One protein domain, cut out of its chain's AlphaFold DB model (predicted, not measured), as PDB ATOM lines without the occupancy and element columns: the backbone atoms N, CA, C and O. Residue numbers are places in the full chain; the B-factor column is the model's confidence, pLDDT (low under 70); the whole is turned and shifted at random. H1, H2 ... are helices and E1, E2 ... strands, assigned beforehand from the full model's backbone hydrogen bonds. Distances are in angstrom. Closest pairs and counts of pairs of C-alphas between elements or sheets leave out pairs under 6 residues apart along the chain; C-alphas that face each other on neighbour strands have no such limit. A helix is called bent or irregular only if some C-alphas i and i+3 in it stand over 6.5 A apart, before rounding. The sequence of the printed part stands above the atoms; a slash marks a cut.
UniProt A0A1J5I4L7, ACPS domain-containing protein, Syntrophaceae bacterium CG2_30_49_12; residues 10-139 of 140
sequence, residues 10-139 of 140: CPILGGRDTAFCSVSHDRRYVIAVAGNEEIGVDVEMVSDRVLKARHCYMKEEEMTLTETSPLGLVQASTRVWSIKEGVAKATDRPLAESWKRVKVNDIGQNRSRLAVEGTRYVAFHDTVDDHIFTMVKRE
ATOM      1  N   CYS A  10      70.883 116.635 125.120       86.31
ATOM      2  CA  CYS A  10      70.114 115.671 124.337       86.31
ATOM      3  C   CYS A  10      68.642 115.685 124.785       86.31
ATOM      4  O   CYS A  10      68.386 115.547 125.985       86.31
ATOM      5  N   PRO A  11      67.666 115.841 123.874       84.38
ATOM      6  CA  PRO A  11      66.256 115.727 124.227       84.38
ATOM      7  C   PRO A  11      65.918 114.297 124.664       84.38
ATOM      8  O   PRO A  11      66.294 113.328 124.003       84.38
ATOM      9  N   ILE A  12      65.176 114.155 125.764       82.88
ATOM     10  CA  ILE A  12      64.679 112.852 126.215       82.88
ATOM     11  C   ILE A  12      63.344 112.569 125.511       82.88
ATOM     12  O   ILE A  12      62.401 113.360 125.589       82.88
ATOM     13  N   LEU A  13      63.260 111.431 124.813       75.94
ATOM     14  CA  LEU A  13      62.047 110.987 124.121       75.94
ATOM     15  C   LEU A  13      60.844 110.964 125.079       75.94
ATOM     16  O   LEU A  13      60.873 110.293 126.108       75.94
ATOM     17  N   GLY A  14      59.774 111.674 124.711       71.44
ATOM     18  CA  GLY A  14      58.512 111.696 125.459       71.44
ATOM     19  C   GLY A  14      58.389 112.777 126.541       71.44
ATOM     20  O   GLY A  14      57.366 112.804 127.222       71.44
ATOM     21  N   GLY A  15      59.367 113.678 126.695       70.06
ATOM     22  CA  GLY A  15      59.336 114.747 127.703       70.06
ATOM     23  C   GLY A  15      59.724 116.135 127.178       70.06
ATOM     24  O   GLY A  15      60.093 116.304 126.019       70.06
ATOM     25  N   ARG A  16      59.639 117.143 128.061       66.62
ATOM     26  CA  ARG A  16      60.235 118.483 127.859       66.62
ATOM     27  C   ARG A  16      61.669 118.579 128.402       66.62
ATOM     28  O   ARG A  16      62.290 119.632 128.286       66.62
ATOM     29  N   ASP A  17      62.167 117.503 129.001       80.75
ATOM     30  CA  ASP A  17      63.452 117.476 129.687       80.75
ATOM     31  C   ASP A  17      64.606 117.164 128.735       80.75
ATOM     32  O   ASP A  17      64.449 116.541 127.679       80.75
ATOM     33  N   THR A  18      65.798 117.595 129.139       86.56
ATOM     34  CA  THR A  18      67.035 117.346 128.404       86.56
ATOM     35  C   THR A  18      68.098 116.751 129.318       86.56
ATOM     36  O   THR A  18      68.227 117.138 130.480       86.56
ATOM     37  N   ALA A  19      68.879 115.818 128.785       89.81
ATOM     38  CA  ALA A  19      70.034 115.233 129.455       89.81
ATOM     39  C   ALA A  19      71.312 115.969 129.039       89.81
ATOM     40  O   ALA A  19      71.408 116.456 127.911       89.81
ATOM     41  N   PHE A  20      72.311 116.027 129.920       92.38
ATOM     42  CA  PHE A  20      73.676 116.333 129.489       92.38
ATOM     43  C   PHE A  20      74.132 115.248 128.526       92.38
ATOM     44  O   PHE A  20      73.801 114.078 128.726       92.38
ATOM     45  N   CYS A  21      74.872 115.616 127.488       94.31
ATOM     46  CA  CYS A  21      75.411 114.641 126.560       94.31
ATOM     47  C   CYS A  21      76.819 114.999 126.110       94.31
ATOM     48  O   CYS A  21      77.232 116.154 126.109       94.31
ATOM     49  N   SER A  22      77.555 113.972 125.708       96.12
ATOM     50  CA  SER A  22      78.889 114.122 125.150       96.12
ATOM     51  C   SER A  22      79.117 113.064 124.085       96.12
ATOM     52  O   SER A  22      78.568 111.962 124.160       96.12
ATOM     53  N   VAL A  23      79.918 113.415 123.082       96.50
ATOM     54  CA  VAL A  23      80.302 112.541 121.979       96.50
ATOM     55  C   VAL A  23      81.803 112.653 121.745       96.50
ATOM     56  O   VAL A  23      82.390 113.727 121.880       96.50
ATOM     57  N   SER A  24      82.419 111.536 121.384       97.56
ATOM     58  CA  SER A  24      83.774 111.500 120.852       97.56
ATOM     59  C   SER A  24      83.851 110.523 119.701       97.56
ATOM     60  O   SER A  24      83.108 109.541 119.660       97.56
ATOM     61  N   HIS A  25      84.761 110.779 118.776       97.56
ATOM     62  CA  HIS A  25      85.033 109.862 117.692       97.56
ATOM     63  C   HIS A  25      86.491 109.949 117.261       97.56
ATOM     64  O   HIS A  25      87.135 110.984 117.405       97.56
ATOM     65  N   ASP A  26      86.959 108.880 116.638       95.06
ATOM     66  CA  ASP A  26      88.200 108.862 115.878       95.06
ATOM     67  C   ASP A  26      87.932 108.299 114.469       95.06
ATOM     68  O   ASP A  26      86.844 108.472 113.912       95.06
ATOM     69  N   ARG A  27      88.929 107.664 113.845       93.75
ATOM     70  CA  ARG A  27      88.795 107.061 112.510       93.75
ATOM     71  C   ARG A  27      87.921 105.797 112.495       93.75
ATOM     72  O   ARG A  27      87.452 105.408 111.426       93.75
ATOM     73  N   ARG A  28      87.776 105.106 113.625       96.69
ATOM     74  CA  ARG A  28      87.186 103.766 113.743       96.69
ATOM     75  C   ARG A  28      85.992 103.718 114.690       96.69
ATOM     76  O   ARG A  28      85.045 102.992 114.397       96.69
ATOM     77  N   TYR A  29      86.036 104.447 115.797       98.19
ATOM     78  CA  TYR A  29      85.043 104.370 116.857       98.19
ATOM     79  C   TYR A  29      84.323 105.699 117.068       98.19
ATOM     80  O   TYR A  29      84.876 106.777 116.862       98.19
ATOM     81  N   VAL A  30      83.068 105.595 117.505       97.75
ATOM     82  CA  VAL A  30      82.248 106.703 118.001       97.75
ATOM     83  C   VAL A  30      81.664 106.264 119.338       97.75
ATOM     84  O   VAL A  30      81.115 105.169 119.442       97.75
ATOM     85  N   ILE A  31      81.762 107.121 120.347       97.06
ATOM     86  CA  ILE A  31      81.121 106.946 121.649       97.06
ATOM     87  C   ILE A  31      80.230 108.151 121.928       97.06
ATOM     88  O   ILE A  31      80.642 109.291 121.731       97.06
ATOM     89  N   ALA A  32      79.014 107.896 122.401       96.06
ATOM     90  CA  ALA A  32      78.093 108.919 122.869       96.06
ATOM     91  C   ALA A  32      77.515 108.512 124.223       96.06
ATOM     92  O   ALA A  32      77.258 107.332 124.470       96.06
ATOM     93  N   VAL A  33      77.297 109.491 125.092       94.81
ATOM     94  CA  VAL A  33      76.704 109.286 126.414       94.81
ATOM     95  C   VAL A  33      75.677 110.371 126.705       94.81
ATOM     96  O   VAL A  33      75.811 111.501 126.234       94.81
ATOM     97  N   ALA A  34      74.665 110.024 127.498       93.38
ATOM     98  CA  ALA A  34      73.729 110.968 128.085       93.38
ATOM     99  C   ALA A  34      73.594 110.714 129.594       93.38
ATOM    100  O   ALA A  34      73.655 109.566 130.037       93.38
ATOM    101  N   GLY A  35      73.415 111.775 130.379       90.69
ATOM    102  CA  GLY A  35      73.315 111.696 131.833       90.69
ATOM    103  C   GLY A  35      72.532 112.851 132.454       90.69
ATOM    104  O   GLY A  35      72.286 113.881 131.828       90.69
ATOM    105  N   ASN A  36      72.138 112.671 133.716       89.44
ATOM    106  CA  ASN A  36      71.426 113.694 134.492       89.44
ATOM    107  C   ASN A  36      72.360 114.796 135.021       89.44
ATOM    108  O   ASN A  36      71.896 115.862 135.413       89.44
ATOM    109  N   GLU A  37      73.668 114.543 135.013       91.19
ATOM    110  CA  GLU A  37      74.725 115.456 135.448       91.19
ATOM    111  C   GLU A  37      75.766 115.625 134.335       91.19
ATOM    112  O   GLU A  37      75.793 114.843 133.382       91.19
ATOM    113  N   GLU A  38      76.634 116.629 134.485       93.00
ATOM    114  CA  GLU A  38      77.788 116.873 133.618       93.00
ATOM    115  C   GLU A  38      78.608 115.597 133.386       93.00
ATOM    116  O   GLU A  38      79.093 114.949 134.322       93.00
ATOM    117  N   ILE A  39      78.769 115.245 132.112       95.69
ATOM    118  CA  ILE A  39      79.421 114.015 131.685       95.69
ATOM    119  C   ILE A  39      80.173 114.249 130.381       95.69
ATOM    120  O   ILE A  39      79.688 114.936 129.488       95.69
ATOM    121  N   GLY A  40      81.365 113.671 130.267       97.19
ATOM    122  CA  GLY A  40      82.214 113.816 129.089       97.19
ATOM    123  C   GLY A  40      82.814 112.491 128.672       97.19
ATOM    124  O   GLY A  40      83.189 111.693 129.530       97.19
ATOM    125  N   VAL A  41      82.912 112.253 127.365       98.25
ATOM    126  CA  VAL A  41      83.545 111.046 126.821       98.25
ATOM    127  C   VAL A  41      84.670 111.367 125.860       98.25
ATOM    128  O   VAL A  41      84.668 112.382 125.167       98.25
ATOM    129  N   ASP A  42      85.621 110.452 125.799       98.56
ATOM    130  CA  ASP A  42      86.726 110.485 124.868       98.56
ATOM    131  C   ASP A  42      87.039 109.084 124.342       98.56
ATOM    132  O   ASP A  42      86.809 108.090 125.036       98.56
ATOM    133  N   VAL A  43      87.526 109.010 123.107       98.44
ATOM    134  CA  VAL A  43      88.042 107.778 122.506       98.44
ATOM    135  C   VAL A  43      89.337 108.131 121.802       98.44
ATOM    136  O   VAL A  43      89.344 109.026 120.964       98.44
ATOM    137  N   GLU A  44      90.420 107.455 122.178       97.88
ATOM    138  CA  GLU A  44      91.759 107.776 121.692       97.88
ATOM    139  C   GLU A  44      92.555 106.500 121.423       97.88
ATOM    140  O   GLU A  44      92.532 105.544 122.207       97.88
ATOM    141  N   MET A  45      93.294 106.493 120.315       97.31
ATOM    142  CA  MET A  45      94.204 105.404 119.978       97.31
ATOM    143  C   MET A  45      95.471 105.497 120.834       97.31
ATOM    144  O   MET A  45      96.116 106.543 120.921       97.31
ATOM    145  N   VAL A  46      95.893 104.381 121.421       97.19
ATOM    146  CA  VAL A  46      97.172 104.284 122.127       97.19
ATOM    147  C   VAL A  46      98.307 104.456 121.120       97.19
ATOM    148  O   VAL A  46      98.539 103.616 120.254       97.19
ATOM    149  N   SER A  47      99.023 105.576 121.220       95.81
ATOM    150  CA  SER A  47     100.104 105.917 120.299       95.81
ATOM    151  C   SER A  47     101.107 106.873 120.934       95.81
ATOM    152  O   SER A  47     100.738 107.807 121.646       95.81
ATOM    153  N   ASP A  48     102.381 106.729 120.564       96.00
ATOM    154  CA  ASP A  48     103.479 107.607 120.995       96.00
ATOM    155  C   ASP A  48     103.286 109.079 120.601       96.00
ATOM    156  O   ASP A  48     103.979 109.966 121.103       96.00
ATOM    157  N   ARG A  49     102.330 109.379 119.712       94.44
ATOM    158  CA  ARG A  49     101.948 110.758 119.366       94.44
ATOM    159  C   ARG A  49     101.601 111.577 120.603       94.44
ATOM    160  O   ARG A  49     102.011 112.735 120.677       94.44
ATOM    161  N   VAL A  50     100.938 110.959 121.581       94.56
ATOM    162  CA  VAL A  50     100.551 111.614 122.835       94.56
ATOM    163  C   VAL A  50     101.775 112.080 123.637       94.56
ATOM    164  O   VAL A  50     101.697 113.042 124.402       94.56
ATOM    165  N   LEU A  51     102.943 111.454 123.435       96.62
ATOM    166  CA  LEU A  51     104.162 111.777 124.174       96.62
ATOM    167  C   LEU A  51     104.795 113.103 123.728       96.62
ATOM    168  O   LEU A  51     105.408 113.794 124.541       96.62
ATOM    169  N   LYS A  52     104.618 113.490 122.457       94.75
ATOM    170  CA  LYS A  52     105.293 114.655 121.849       94.75
ATOM    171  C   LYS A  52     104.955 115.983 122.529       94.75
ATOM    172  O   LYS A  52     105.778 116.891 122.541       94.75
ATOM    173  N   ALA A  53     103.755 116.086 123.094       90.62
ATOM    174  CA  ALA A  53     103.238 117.310 123.696       90.62
ATOM    175  C   ALA A  53     102.989 117.179 125.206       90.62
ATOM    176  O   ALA A  53     102.260 117.998 125.757       90.62
ATOM    177  N   ARG A  54     103.577 116.182 125.894       94.88
ATOM    178  CA  ARG A  54     103.359 115.961 127.345       94.88
ATOM    179  C   ARG A  54     103.546 117.234 128.162       94.88
ATOM    180  O   ARG A  54     102.698 117.557 128.980       94.88
ATOM    181  N   HIS A  55     104.582 118.010 127.862       93.62
ATOM    182  CA  HIS A  55     104.862 119.295 128.511       93.62
ATOM    183  C   HIS A  55     103.808 120.387 128.283       93.62
ATOM    184  O   HIS A  55     103.769 121.354 129.036       93.62
ATOM    185  N   CYS A  56     102.948 120.256 127.271       93.62
ATOM    186  CA  CYS A  56     101.865 121.202 127.019       93.62
ATOM    187  C   CYS A  56     100.618 120.895 127.853       93.62
ATOM    188  O   CYS A  56      99.939 121.822 128.289       93.62
ATOM    189  N   TYR A  57     100.291 119.610 128.036       95.62
ATOM    190  CA  TYR A  57      99.027 119.207 128.658       95.62
ATOM    191  C   TYR A  57      99.179 118.584 130.046       95.62
ATOM    192  O   TYR A  57      98.184 118.513 130.763       95.62
ATOM    193  N   MET A  58     100.379 118.160 130.449       97.38
ATOM    194  CA  MET A  58     100.653 117.585 131.766       97.38
ATOM    195  C   MET A  58     101.381 118.562 132.687       97.38
ATOM    196  O   MET A  58     102.268 119.301 132.263       97.38
ATOM    197  N   LYS A  59     101.056 118.481 133.975       95.50
ATOM    198  CA  LYS A  59     101.872 119.020 135.073       95.50
ATOM    199  C   LYS A  59     103.012 118.050 135.404       95.50
ATOM    200  O   LYS A  59     102.929 116.870 135.065       95.50
ATOM    201  N   GLU A  60     104.056 118.517 136.084       96.12
ATOM    202  CA  GLU A  60     105.216 117.683 136.451       96.12
ATOM    203  C   GLU A  60     104.812 116.448 137.269       96.12
ATOM    204  O   GLU A  60     105.315 115.344 137.041       96.12
ATOM    205  N   GLU A  61     103.837 116.596 138.170       96.69
ATOM    206  CA  GLU A  61     103.333 115.466 138.951       96.69
ATOM    207  C   GLU A  61     102.604 114.449 138.064       96.69
ATOM    208  O   GLU A  61     102.742 113.246 138.263       96.69
ATOM    209  N   GLU A  62     101.875 114.909 137.043       98.12
ATOM    210  CA  GLU A  62     101.199 114.035 136.077       98.12
ATOM    211  C   GLU A  62     102.218 113.309 135.184       98.12
ATOM    212  O   GLU A  62     102.052 112.121 134.908       98.12
ATOM    213  N   MET A  63     103.313 113.971 134.790       98.00
ATOM    214  CA  MET A  63     104.408 113.311 134.069       98.00
ATOM    215  C   MET A  63     105.031 112.199 134.911       98.00
ATOM    216  O   MET A  63     105.138 111.067 134.435       98.00
ATOM    217  N   THR A  64     105.333 112.490 136.177       97.75
ATOM    218  CA  THR A  64     105.890 111.516 137.127       97.75
ATOM    219  C   THR A  64     104.944 110.325 137.325       97.75
ATOM    220  O   THR A  64     105.373 109.168 137.305       97.75
ATOM    221  N   LEU A  65     103.636 110.585 137.450       97.75
ATOM    222  CA  LEU A  65     102.609 109.540 137.539       97.75
ATOM    223  C   LEU A  65     102.605 108.641 136.298       97.75
ATOM    224  O   LEU A  65     102.511 107.423 136.418       97.75
ATOM    225  N   THR A  66     102.729 109.217 135.099       98.12
ATOM    226  CA  THR A  66     102.748 108.420 133.860       98.12
ATOM    227  C   THR A  66     104.022 107.600 133.686       98.12
ATOM    228  O   THR A  66     103.958 106.499 133.148       98.12
ATOM    229  N   GLU A  67     105.164 108.090 134.170       98.00
ATOM    230  CA  GLU A  67     106.459 107.401 134.085       98.00
ATOM    231  C   GLU A  67     106.575 106.218 135.044       98.00
ATOM    232  O   GLU A  67     107.244 105.236 134.736       98.00
ATOM    233  N   THR A  68     105.891 106.291 136.184       97.50
ATOM    234  CA  THR A  68     105.891 105.243 137.217       97.50
ATOM    235  C   THR A  68     104.691 104.295 137.123       97.50
ATOM    236  O   THR A  68     104.583 103.353 137.908       97.50
ATOM    237  N   SER A  69     103.787 104.516 136.164       97.81
ATOM    238  CA  SER A  69     102.561 103.731 136.024       97.81
ATOM    239  C   SER A  69     102.840 102.290 135.567       97.81
ATOM    240  O   SER A  69     103.543 102.088 134.572       97.81
ATOM    241  N   PRO A  70     102.206 101.274 136.187       97.31
ATOM    242  CA  PRO A  70     102.314  99.884 135.736       97.31
ATOM    243  C   PRO A  70     101.671  99.638 134.360       97.31
ATOM    244  O   PRO A  70     101.891  98.588 133.765       97.31
ATOM    245  N   LEU A  71     100.890 100.593 133.840       96.88
ATOM    246  CA  LEU A  71     100.275 100.526 132.508       96.88
ATOM    247  C   LEU A  71     101.278 100.773 131.373       96.88
ATOM    248  O   LEU A  71     100.969 100.551 130.202       96.88
ATOM    249  N   GLY A  72     102.467 101.274 131.712       97.69
ATOM    250  CA  GLY A  72     103.432 101.780 130.753       97.69
ATOM    251  C   GLY A  72     103.139 103.222 130.338       97.69
ATOM    252  O   GLY A  72     102.000 103.700 130.339       97.69
ATOM    253  N   LEU A  73     104.209 103.916 129.951       98.06
ATOM    254  CA  LEU A  73     104.211 105.359 129.712       98.06
ATOM    255  C   LEU A  73     103.152 105.813 128.697       98.06
ATOM    256  O   LEU A  73     102.453 106.797 128.937       98.06
ATOM    257  N   VAL A  74     103.033 105.110 127.568       98.00
ATOM    258  CA  VAL A  74     102.121 105.486 126.476       98.00
ATOM    259  C   VAL A  74     100.672 105.371 126.931       98.00
ATOM    260  O   VAL A  74      99.931 106.344 126.850       98.00
ATOM    261  N   GLN A  75     100.282 104.227 127.497       97.81
ATOM    262  CA  GLN A  75      98.910 104.002 127.950       97.81
ATOM    263  C   GLN A  75      98.499 104.943 129.085       97.81
ATOM    264  O   GLN A  75      97.356 105.408 129.119       97.81
ATOM    265  N   ALA A  76      99.411 105.223 130.019       98.31
ATOM    266  CA  ALA A  76      99.161 106.176 131.092       98.31
ATOM    267  C   ALA A  76      99.026 107.607 130.543       98.31
ATOM    268  O   ALA A  76      98.117 108.336 130.938       98.31
ATOM    269  N   SER A  77      99.877 107.991 129.587       98.44
ATOM    270  CA  SER A  77      99.819 109.313 128.952       98.44
ATOM    271  C   SER A  77      98.544 109.510 128.132       98.44
ATOM    272  O   SER A  77      97.914 110.560 128.244       98.44
ATOM    273  N   THR A  78      98.111 108.491 127.380       98.12
ATOM    274  CA  THR A  78      96.828 108.505 126.662       98.12
ATOM    275  C   THR A  78      95.655 108.667 127.627       98.12
ATOM    276  O   THR A  78      94.772 109.473 127.365       98.12
ATOM    277  N   ARG A  79      95.666 108.013 128.798       98.44
ATOM    278  CA  ARG A  79      94.621 108.233 129.817       98.44
ATOM    279  C   ARG A  79      94.598 109.672 130.323       98.44
ATOM    280  O   ARG A  79      93.521 110.245 130.418       98.44
ATOM    281  N   VAL A  80      95.746 110.281 130.622       98.44
ATOM    282  CA  VAL A  80      95.792 111.693 131.057       98.44
ATOM    283  C   VAL A  80      95.254 112.628 129.973       98.44
ATOM    284  O   VAL A  80      94.503 113.552 130.289       98.44
ATOM    285  N   TRP A  81      95.604 112.379 128.709       98.12
ATOM    286  CA  TRP A  81      95.054 113.102 127.563       98.12
ATOM    287  C   TRP A  81      93.528 112.968 127.498       98.12
ATOM    288  O   TRP A  81      92.822 113.971 127.622       98.12
ATOM    289  N   SER A  82      93.021 111.736 127.433       98.12
ATOM    290  CA  SER A  82      91.587 111.456 127.328       98.12
ATOM    291  C   SER A  82      90.784 111.951 128.529       98.12
ATOM    292  O   SER A  82      89.642 112.375 128.383       98.12
ATOM    293  N   ILE A  83      91.372 111.969 129.730       98.50
ATOM    294  CA  ILE A  83      90.761 112.589 130.912       98.50
ATOM    295  C   ILE A  83      90.583 114.095 130.698       98.50
ATOM    296  O   ILE A  83      89.523 114.636 131.009       98.50
ATOM    297  N   LYS A  84      91.600 114.787 130.174       98.12
ATOM    298  CA  LYS A  84      91.535 116.236 129.944       98.12
ATOM    299  C   LYS A  84      90.557 116.587 128.819       98.12
ATOM    300  O   LYS A  84      89.826 117.567 128.965       98.12
ATOM    301  N   GLU A  85      90.479 115.785 127.760       97.69
ATOM    302  CA  GLU A  85      89.435 115.919 126.731       97.69
ATOM    303  C   GLU A  85      88.039 115.651 127.301       97.69
ATOM    304  O   GLU A  85      87.120 116.447 127.105       97.69
ATOM    305  N   GLY A  86      87.893 114.581 128.086       97.62
ATOM    306  CA  GLY A  86      86.651 114.243 128.773       97.62
ATOM    307  C   GLY A  86      86.164 115.374 129.679       97.62
ATOM    308  O   GLY A  86      85.002 115.751 129.600       97.62
ATOM    309  N   VAL A  87      87.040 115.988 130.484       97.25
ATOM    310  CA  VAL A  87      86.674 117.158 131.309       97.25
ATOM    311  C   VAL A  87      86.302 118.366 130.452       97.25
ATOM    312  O   VAL A  87      85.333 119.050 130.776       97.25
ATOM    313  N   ALA A  88      87.045 118.645 129.376       96.12
ATOM    314  CA  ALA A  88      86.745 119.765 128.482       96.12
ATOM    315  C   ALA A  88      85.312 119.654 127.940       96.12
ATOM    316  O   ALA A  88      84.536 120.601 128.035       96.12
ATOM    317  N   LYS A  89      84.937 118.452 127.488       95.44
ATOM    318  CA  LYS A  89      83.588 118.133 127.007       95.44
ATOM    319  C   LYS A  89      82.544 118.152 128.129       95.44
ATOM    320  O   LYS A  89      81.469 118.696 127.931       95.44
ATOM    321  N   ALA A  90      82.865 117.613 129.308       94.81
ATOM    322  CA  ALA A  90      81.957 117.566 130.457       94.81
ATOM    323  C   ALA A  90      81.671 118.934 131.086       94.81
ATOM    324  O   ALA A  90      80.741 119.040 131.873       94.81
ATOM    325  N   THR A  91      82.486 119.954 130.808       91.94
ATOM    326  CA  THR A  91      82.382 121.284 131.439       91.94
ATOM    327  C   THR A  91      82.186 122.415 130.432       91.94
ATOM    328  O   THR A  91      82.172 123.575 130.834       91.94
ATOM    329  N   ASP A  92      82.035 122.084 129.144       89.94
ATOM    330  CA  ASP A  92      81.955 123.031 128.024       89.94
ATOM    331  C   ASP A  92      83.102 124.060 128.021       89.94
ATOM    332  O   ASP A  92      82.916 125.273 127.915       89.94
ATOM    333  N   ARG A  93      84.335 123.569 128.208       89.88
ATOM    334  CA  ARG A  93      85.541 124.407 128.257       89.88
ATOM    335  C   ARG A  93      86.483 124.107 127.099       89.88
ATOM    336  O   ARG A  93      86.627 122.948 126.707       89.88
ATOM    337  N   PRO A  94      87.230 125.111 126.601       91.81
ATOM    338  CA  PRO A  94      88.301 124.867 125.646       91.81
ATOM    339  C   PRO A  94      89.334 123.879 126.199       91.81
ATOM    340  O   PRO A  94      89.728 123.954 127.367       91.81
ATOM    341  N   LEU A  95      89.853 123.004 125.338       91.62
ATOM    342  CA  LEU A  95      90.815 121.972 125.733       91.62
ATOM    343  C   LEU A  95      92.061 122.552 126.432       91.62
ATOM    344  O   LEU A  95      92.493 122.049 127.469       91.62
ATOM    345  N   ALA A  96      92.584 123.674 125.930       91.75
ATOM    346  CA  ALA A  96      93.725 124.363 126.530       91.75
ATOM    347  C   ALA A  96      93.449 124.880 127.957       91.75
ATOM    348  O   ALA A  96      94.374 124.999 128.764       91.75
ATOM    349  N   GLU A  97      92.191 125.189 128.293       91.69
ATOM    350  CA  GLU A  97      91.812 125.516 129.670       91.69
ATOM    351  C   GLU A  97      91.744 124.268 130.546       91.69
ATOM    352  O   GLU A  97      92.236 124.289 131.677       91.69
ATOM    353  N   SER A  98      91.189 123.174 130.014       92.88
ATOM    354  CA  SER A  98      91.143 121.884 130.709       92.88
ATOM    355  C   SER A  98      92.545 121.430 131.130       92.88
ATOM    356  O   SER A  98      92.762 121.071 132.286       92.88
ATOM    357  N   TRP A  99      93.547 121.577 130.257       94.38
ATOM    358  CA  TRP A  99      94.939 121.233 130.575       94.38
ATOM    359  C   TRP A  99      95.472 121.917 131.836       94.38
ATOM    360  O   TRP A  99      96.153 121.280 132.640       94.38
ATOM    361  N   LYS A 100      95.124 123.192 132.043       92.94
ATOM    362  CA  LYS A 100      95.584 123.989 133.190       92.94
ATOM    363  C   LYS A 100      94.823 123.643 134.473       92.94
ATOM    364  O   LYS A 100      95.411 123.595 135.559       92.94
ATOM    365  N   ARG A 101      93.514 123.418 134.355       94.56
ATOM    366  CA  ARG A 101      92.582 123.327 135.492       94.56
ATOM    367  C   ARG A 101      92.394 121.906 136.021       94.56
ATOM    368  O   ARG A 101      92.087 121.738 137.200       94.56
ATOM    369  N   VAL A 102      92.627 120.899 135.183       97.44
ATOM    370  CA  VAL A 102      92.620 119.488 135.581       97.44
ATOM    371  C   VAL A 102      93.928 119.142 136.291       97.44
ATOM    372  O   VAL A 102      95.014 119.571 135.890       97.44
ATOM    373  N   LYS A 103      93.820 118.363 137.364       97.75
ATOM    374  CA  LYS A 103      94.931 117.650 137.994       97.75
ATOM    375  C   LYS A 103      94.554 116.178 138.118       97.75
ATOM    376  O   LYS A 103      93.634 115.847 138.867       97.75
ATOM    377  N   VAL A 104      95.244 115.308 137.391       98.25
ATOM    378  CA  VAL A 104      95.134 113.854 137.545       98.25
ATOM    379  C   VAL A 104      95.958 113.436 138.759       98.25
ATOM    380  O   VAL A 104      97.137 113.760 138.857       98.25
ATOM    381  N   ASN A 105      95.315 112.761 139.708       97.88
ATOM    382  CA  ASN A 105      95.920 112.380 140.986       97.88
ATOM    383  C   ASN A 105      96.280 110.890 141.042       97.88
ATOM    384  O   ASN A 105      97.144 110.508 141.821       97.88
ATOM    385  N   ASP A 106      95.588 110.057 140.264       98.19
ATOM    386  CA  ASP A 106      95.769 108.606 140.223       98.19
ATOM    387  C   ASP A 106      95.361 108.072 138.847       98.19
ATOM    388  O   ASP A 106      94.346 108.521 138.303       98.19
ATOM    389  N   ILE A 107      96.137 107.130 138.300       98.44
ATOM    390  CA  ILE A 107      95.931 106.536 136.971       98.44
ATOM    391  C   ILE A 107      95.828 105.020 137.124       98.44
ATOM    392  O   ILE A 107      96.822 104.351 137.402       98.44
ATOM    393  N   GLY A 108      94.638 104.473 136.883       97.81
ATOM    394  CA  GLY A 108      94.385 103.035 136.949       97.81
ATOM    395  C   GLY A 108      93.924 102.438 135.622       97.81
ATOM    396  O   GLY A 108      93.569 103.146 134.676       97.81
ATOM    397  N   GLN A 109      93.896 101.101 135.566       97.44
ATOM    398  CA  GLN A 109      93.476 100.353 134.375       97.44
ATOM    399  C   GLN A 109      92.065 100.753 133.927       97.44
ATOM    400  O   GLN A 109      91.883 101.130 132.771       97.44
ATOM    401  N   ASN A 110      91.095 100.705 134.848       98.12
ATOM    402  CA  ASN A 110      89.674 100.960 134.578       98.12
ATOM    403  C   ASN A 110      89.136 102.228 135.247       98.12
ATOM    404  O   ASN A 110      88.010 102.641 134.982       98.12
ATOM    405  N   ARG A 111      89.906 102.832 136.156       98.19
ATOM    406  CA  ARG A 111      89.476 104.003 136.917       98.19
ATOM    407  C   ARG A 111      90.662 104.903 137.224       98.19
ATOM    408  O   ARG A 111      91.679 104.410 137.690       98.19
ATOM    409  N   SER A 112      90.485 106.203 137.033       98.62
ATOM    410  CA  SER A 112      91.434 107.246 137.431       98.62
ATOM    411  C   SER A 112      90.728 108.294 138.288       98.62
ATOM    412  O   SER A 112      89.510 108.491 138.182       98.62
ATOM    413  N   ARG A 113      91.480 108.975 139.158       98.44
ATOM    414  CA  ARG A 113      90.958 110.049 140.018       98.44
ATOM    415  C   ARG A 113      91.606 111.369 139.657       98.44
ATOM    416  O   ARG A 113      92.815 111.447 139.450       98.44
ATOM    417  N   LEU A 114      90.804 112.421 139.635       98.25
ATOM    418  CA  LEU A 114      91.243 113.746 139.236       98.25
ATOM    419  C   LEU A 114      90.499 114.828 140.021       98.25
ATOM    420  O   LEU A 114      89.465 114.583 140.644       98.25
ATOM    421  N   ALA A 115      91.042 116.036 139.983       97.56
ATOM    422  CA  ALA A 115      90.388 117.228 140.482       97.56
ATOM    423  C   ALA A 115      90.334 118.300 139.392       97.56
ATOM    424  O   ALA A 115      91.300 118.496 138.654       97.56
ATOM    425  N   VAL A 116      89.216 119.013 139.330       96.25
ATOM    426  CA  VAL A 116      89.015 120.189 138.482       96.25
ATOM    427  C   VAL A 116      88.724 121.348 139.421       96.25
ATOM    428  O   VAL A 116      87.679 121.376 140.064       96.25
ATOM    429  N   GLU A 117      89.687 122.259 139.575       93.69
ATOM    430  CA  GLU A 117      89.545 123.442 140.449       93.69
ATOM    431  C   GLU A 117      89.090 123.097 141.885       93.69
ATOM    432  O   GLU A 117      88.261 123.776 142.481       93.69
ATOM    433  N   GLY A 118      89.608 121.995 142.438       92.75
ATOM    434  CA  GLY A 118      89.260 121.506 143.780       92.75
ATOM    435  C   GLY A 118      88.028 120.594 143.843       92.75
ATOM    436  O   GLY A 118      87.853 119.889 144.835       92.75
ATOM    437  N   THR A 119      87.222 120.523 142.782       95.81
ATOM    438  CA  THR A 119      86.098 119.579 142.685       95.81
ATOM    439  C   THR A 119      86.602 118.207 142.252       95.81
ATOM    440  O   THR A 119      87.398 118.107 141.318       95.81
ATOM    441  N   ARG A 120      86.154 117.140 142.918       97.69
ATOM    442  CA  ARG A 120      86.565 115.765 142.601       97.69
ATOM    443  C   ARG A 120      85.791 115.208 141.414       97.69
ATOM    444  O   ARG A 120      84.574 115.357 141.326       97.69
ATOM    445  N   TYR A 121      86.518 114.541 140.531       98.12
ATOM    446  CA  TYR A 121      85.981 113.836 139.377       98.12
ATOM    447  C   TYR A 121      86.584 112.432 139.321       98.12
ATOM    448  O   TYR A 121      87.686 112.165 139.815       98.12
ATOM    449  N   VAL A 122      85.849 111.535 138.680       98.38
ATOM    450  CA  VAL A 122      86.283 110.178 138.369       98.38
ATOM    451  C   VAL A 122      86.283 109.998 136.860       98.38
ATOM    452  O   VAL A 122      85.355 110.432 136.177       98.38
ATOM    453  N   ALA A 123      87.319 109.337 136.353       98.62
ATOM    454  CA  ALA A 123      87.346 108.833 134.993       98.62
ATOM    455  C   ALA A 123      87.249 107.309 135.011       98.62
ATOM    456  O   ALA A 123      87.947 106.652 135.784       98.62
ATOM    457  N   PHE A 124      86.379 106.760 134.174       98.56
ATOM    458  CA  PHE A 124      86.265 105.334 133.899       98.56
ATOM    459  C   PHE A 124      86.901 105.043 132.550       98.56
ATOM    460  O   PHE A 124      86.726 105.826 131.617       98.56
ATOM    461  N   HIS A 125      87.620 103.929 132.464       98.44
ATOM    462  CA  HIS A 125      88.331 103.517 131.264       98.44
ATOM    463  C   HIS A 125      87.940 102.105 130.855       98.44
ATOM    464  O   HIS A 125      87.831 101.213 131.704       98.44
ATOM    465  N   ASP A 126      87.821 101.904 129.552       97.94
ATOM    466  CA  ASP A 126      87.786 100.579 128.949       97.94
ATOM    467  C   ASP A 126      88.608 100.566 127.658       97.94
ATOM    468  O   ASP A 126      88.936 101.624 127.111       97.94
ATOM    469  N   THR A 127      88.982  99.380 127.195       96.50
ATOM    470  CA  THR A 127      89.852  99.208 126.028       96.50
ATOM    471  C   THR A 127      89.259  98.233 125.030       96.50
ATOM    472  O   THR A 127      88.909  97.113 125.396       96.50
ATOM    473  N   VAL A 128      89.218  98.632 123.759       96.56
ATOM    474  CA  VAL A 128      88.888  97.745 122.636       96.56
ATOM    475  C   VAL A 128      89.967  97.904 121.578       96.56
ATOM    476  O   VAL A 128      90.192  99.005 121.069       96.56
ATOM    477  N   ASP A 129      90.632  96.798 121.247       95.50
ATOM    478  CA  ASP A 129      91.865  96.797 120.458       95.50
ATOM    479  C   ASP A 129      92.877  97.810 121.032       95.50
ATOM    480  O   ASP A 129      93.109  97.848 122.239       95.50
ATOM    481  N   ASP A 130      93.433  98.674 120.182       95.50
ATOM    482  CA  ASP A 130      94.407  99.697 120.563       95.50
ATOM    483  C   ASP A 130      93.765 101.036 120.976       95.50
ATOM    484  O   ASP A 130      94.420 102.073 120.894       95.50
ATOM    485  N   HIS A 131      92.486 101.061 121.373       97.94
ATOM    486  CA  HIS A 131      91.781 102.297 121.745       97.94
ATOM    487  C   HIS A 131      91.360 102.293 123.206       97.94
ATOM    488  O   HIS A 131      90.884 101.285 123.729       97.94
ATOM    489  N   ILE A 132      91.498 103.452 123.847       98.00
ATOM    490  CA  ILE A 132      91.004 103.708 125.195       98.00
ATOM    491  C   ILE A 132      89.738 104.548 125.082       98.00
ATOM    492  O   ILE A 132      89.751 105.645 124.531       98.00
ATOM    493  N   PHE A 133      88.661 104.044 125.669       98.62
ATOM    494  CA  PHE A 133      87.425 104.775 125.893       98.62
ATOM    495  C   PHE A 133      87.480 105.352 127.297       98.62
ATOM    496  O   PHE A 133      87.742 104.628 128.256       98.62
ATOM    497  N   THR A 134      87.240 106.650 127.429       98.75
ATOM    498  CA  THR A 134      87.240 107.339 128.718       98.75
ATOM    499  C   THR A 134      85.912 108.039 128.931       98.75
ATOM    500  O   THR A 134      85.455 108.774 128.066       98.75
ATOM    501  N   MET A 135      85.307 107.849 130.100       98.50
ATOM    502  CA  MET A 135      84.128 108.588 130.544       98.50
ATOM    503  C   MET A 135      84.451 109.313 131.844       98.50
ATOM    504  O   MET A 135      84.861 108.685 132.817       98.50
ATOM    505  N   VAL A 136      84.239 110.623 131.879       98.00
ATOM    506  CA  VAL A 136      84.496 111.477 133.038       98.00
ATOM    507  C   VAL A 136      83.183 112.011 133.585       98.00
ATOM    508  O   VAL A 136      82.330 112.472 132.828       98.00
ATOM    509  N   LYS A 137      83.038 111.982 134.910       96.44
ATOM    510  CA  LYS A 137      81.939 112.639 135.622       96.44
ATOM    511  C   LYS A 137      82.378 113.112 137.003       96.44
ATOM    512  O   LYS A 137      83.402 112.658 137.529       96.44
ATOM    513  N   ARG A 138      81.597 114.012 137.593       95.56
ATOM    514  CA  ARG A 138      81.811 114.476 138.966       95.56
ATOM    515  C   ARG A 138      81.671 113.308 139.952       95.56
ATOM    516  O   ARG A 138      80.874 112.396 139.739       95.56
ATOM    517  N   GLU A 139      82.488 113.306 141.001       91.12
ATOM    518  CA  GLU A 139      82.335 112.366 142.117       91.12
ATOM    519  C   GLU A 139      81.264 112.921 143.072       91.12
ATOM    520  O   GLU A 139      81.391 114.059 143.535       91.12
TER     521      GLU A 139
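Overview. This is residues 10 to 139 of the 140 residues of the protein "ACPS domain-containing protein" of Syntrophaceae bacterium CG2_30_49_12 (UniProt A0A1J5I4L7). A sheet of five strands curls round one long helix, H3, while three shorter helices, H1, H2 and H4, pack on H3. A two-stranded hairpin, E1 and E2, is partly face to face with the sheet on the side of its edge strand E3, and the loop before E1 reaches far from the helices. The printed part has 130 residues, with four named helices and seven named strands in the order E1 E2 E3 H1 H2 H3 H4 E4 E5 E6 E7, a mixed class. The large sheet runs E3 E7 E6 E5 E4, all antiparallel. The whole is compact, with a radius of gyration of the C-alphas of 14.4 A and spans of 49 by 34 by 23 A.

Along the chain. In the large sheet, E3 is residues 39 to 45, E7 131 to 138, E6 119 to 128, E5 111 to 116 and E4 102 to 107. E6 is 29.8 A long and E7 23.3 A, ending at C-alpha 138 (81.811, 114.476, 138.966). H3, residues 73 to 91, is 27.1 A long and begins at C-alpha 73 (104.211, 105.359, 129.712). H1 is residues 48 to 57, H2 60 to 68 and H4 95 to 101. H1 is irregular: C-alphas 52 and 55 are 8.1 A apart. E1, residues 18 to 25, is 22.2 A long from C-alpha 18 (67.035, 117.346, 128.404); E2 is residues 30 to 35.

Arrangement. The strongly twisted sheet curls round H3, with C-alphas 40 and 90 of E3 and H3 4.0 A apart, the closest pair; H3 on one face makes two layers, helix and sheet. E4, E5, E6 and E7 form a meander, each the antiparallel neighbour of the one before. Within hydrogen-bond range are N 42 and O 134 of E3 and E7, 2.8 A, N 124 and O 135 of E6 and E7, 2.8 A, N 116 and O 119 of E5 and E6, 2.8 A, and N 103 and O 115 of E4 and E5, 2.8 A. H3, the hub, touches H4 about perpendicular at 83 degrees, C-alphas 88 and 98 being closest at 5.4 A. With residues 74 to 81 alone it touches H1 at a steep tilt of 55 degrees, closest at C-alphas 74 and 48, 6.0 A. H2 and H3 form a helical hairpin, closest at C-alphas 66 and 76, 5.1 A. H2 only grazes the sheet, with residues 61 to 66. Hairpin E1 and E2, with N 22 and O 33 at 3.1 A, makes a sandwich, two sheets face to face, with the large sheet, their best planes 38 degrees apart. Every O i to N i+4 pair is within range in H2 and H3, but 2 of 3 in H4 and 1 of 6 in H1, where 5 of 7 O i to N i+3 pairs are.

Size, cuts and confidence. The C-alphas of Gly 14 and Thr 68, the two farthest apart, are 49.2 A apart. The printed part has no cut, and the ten links between named elements are tight. Mean pLDDT of the printed part is 95.0; residue 16 is under 70.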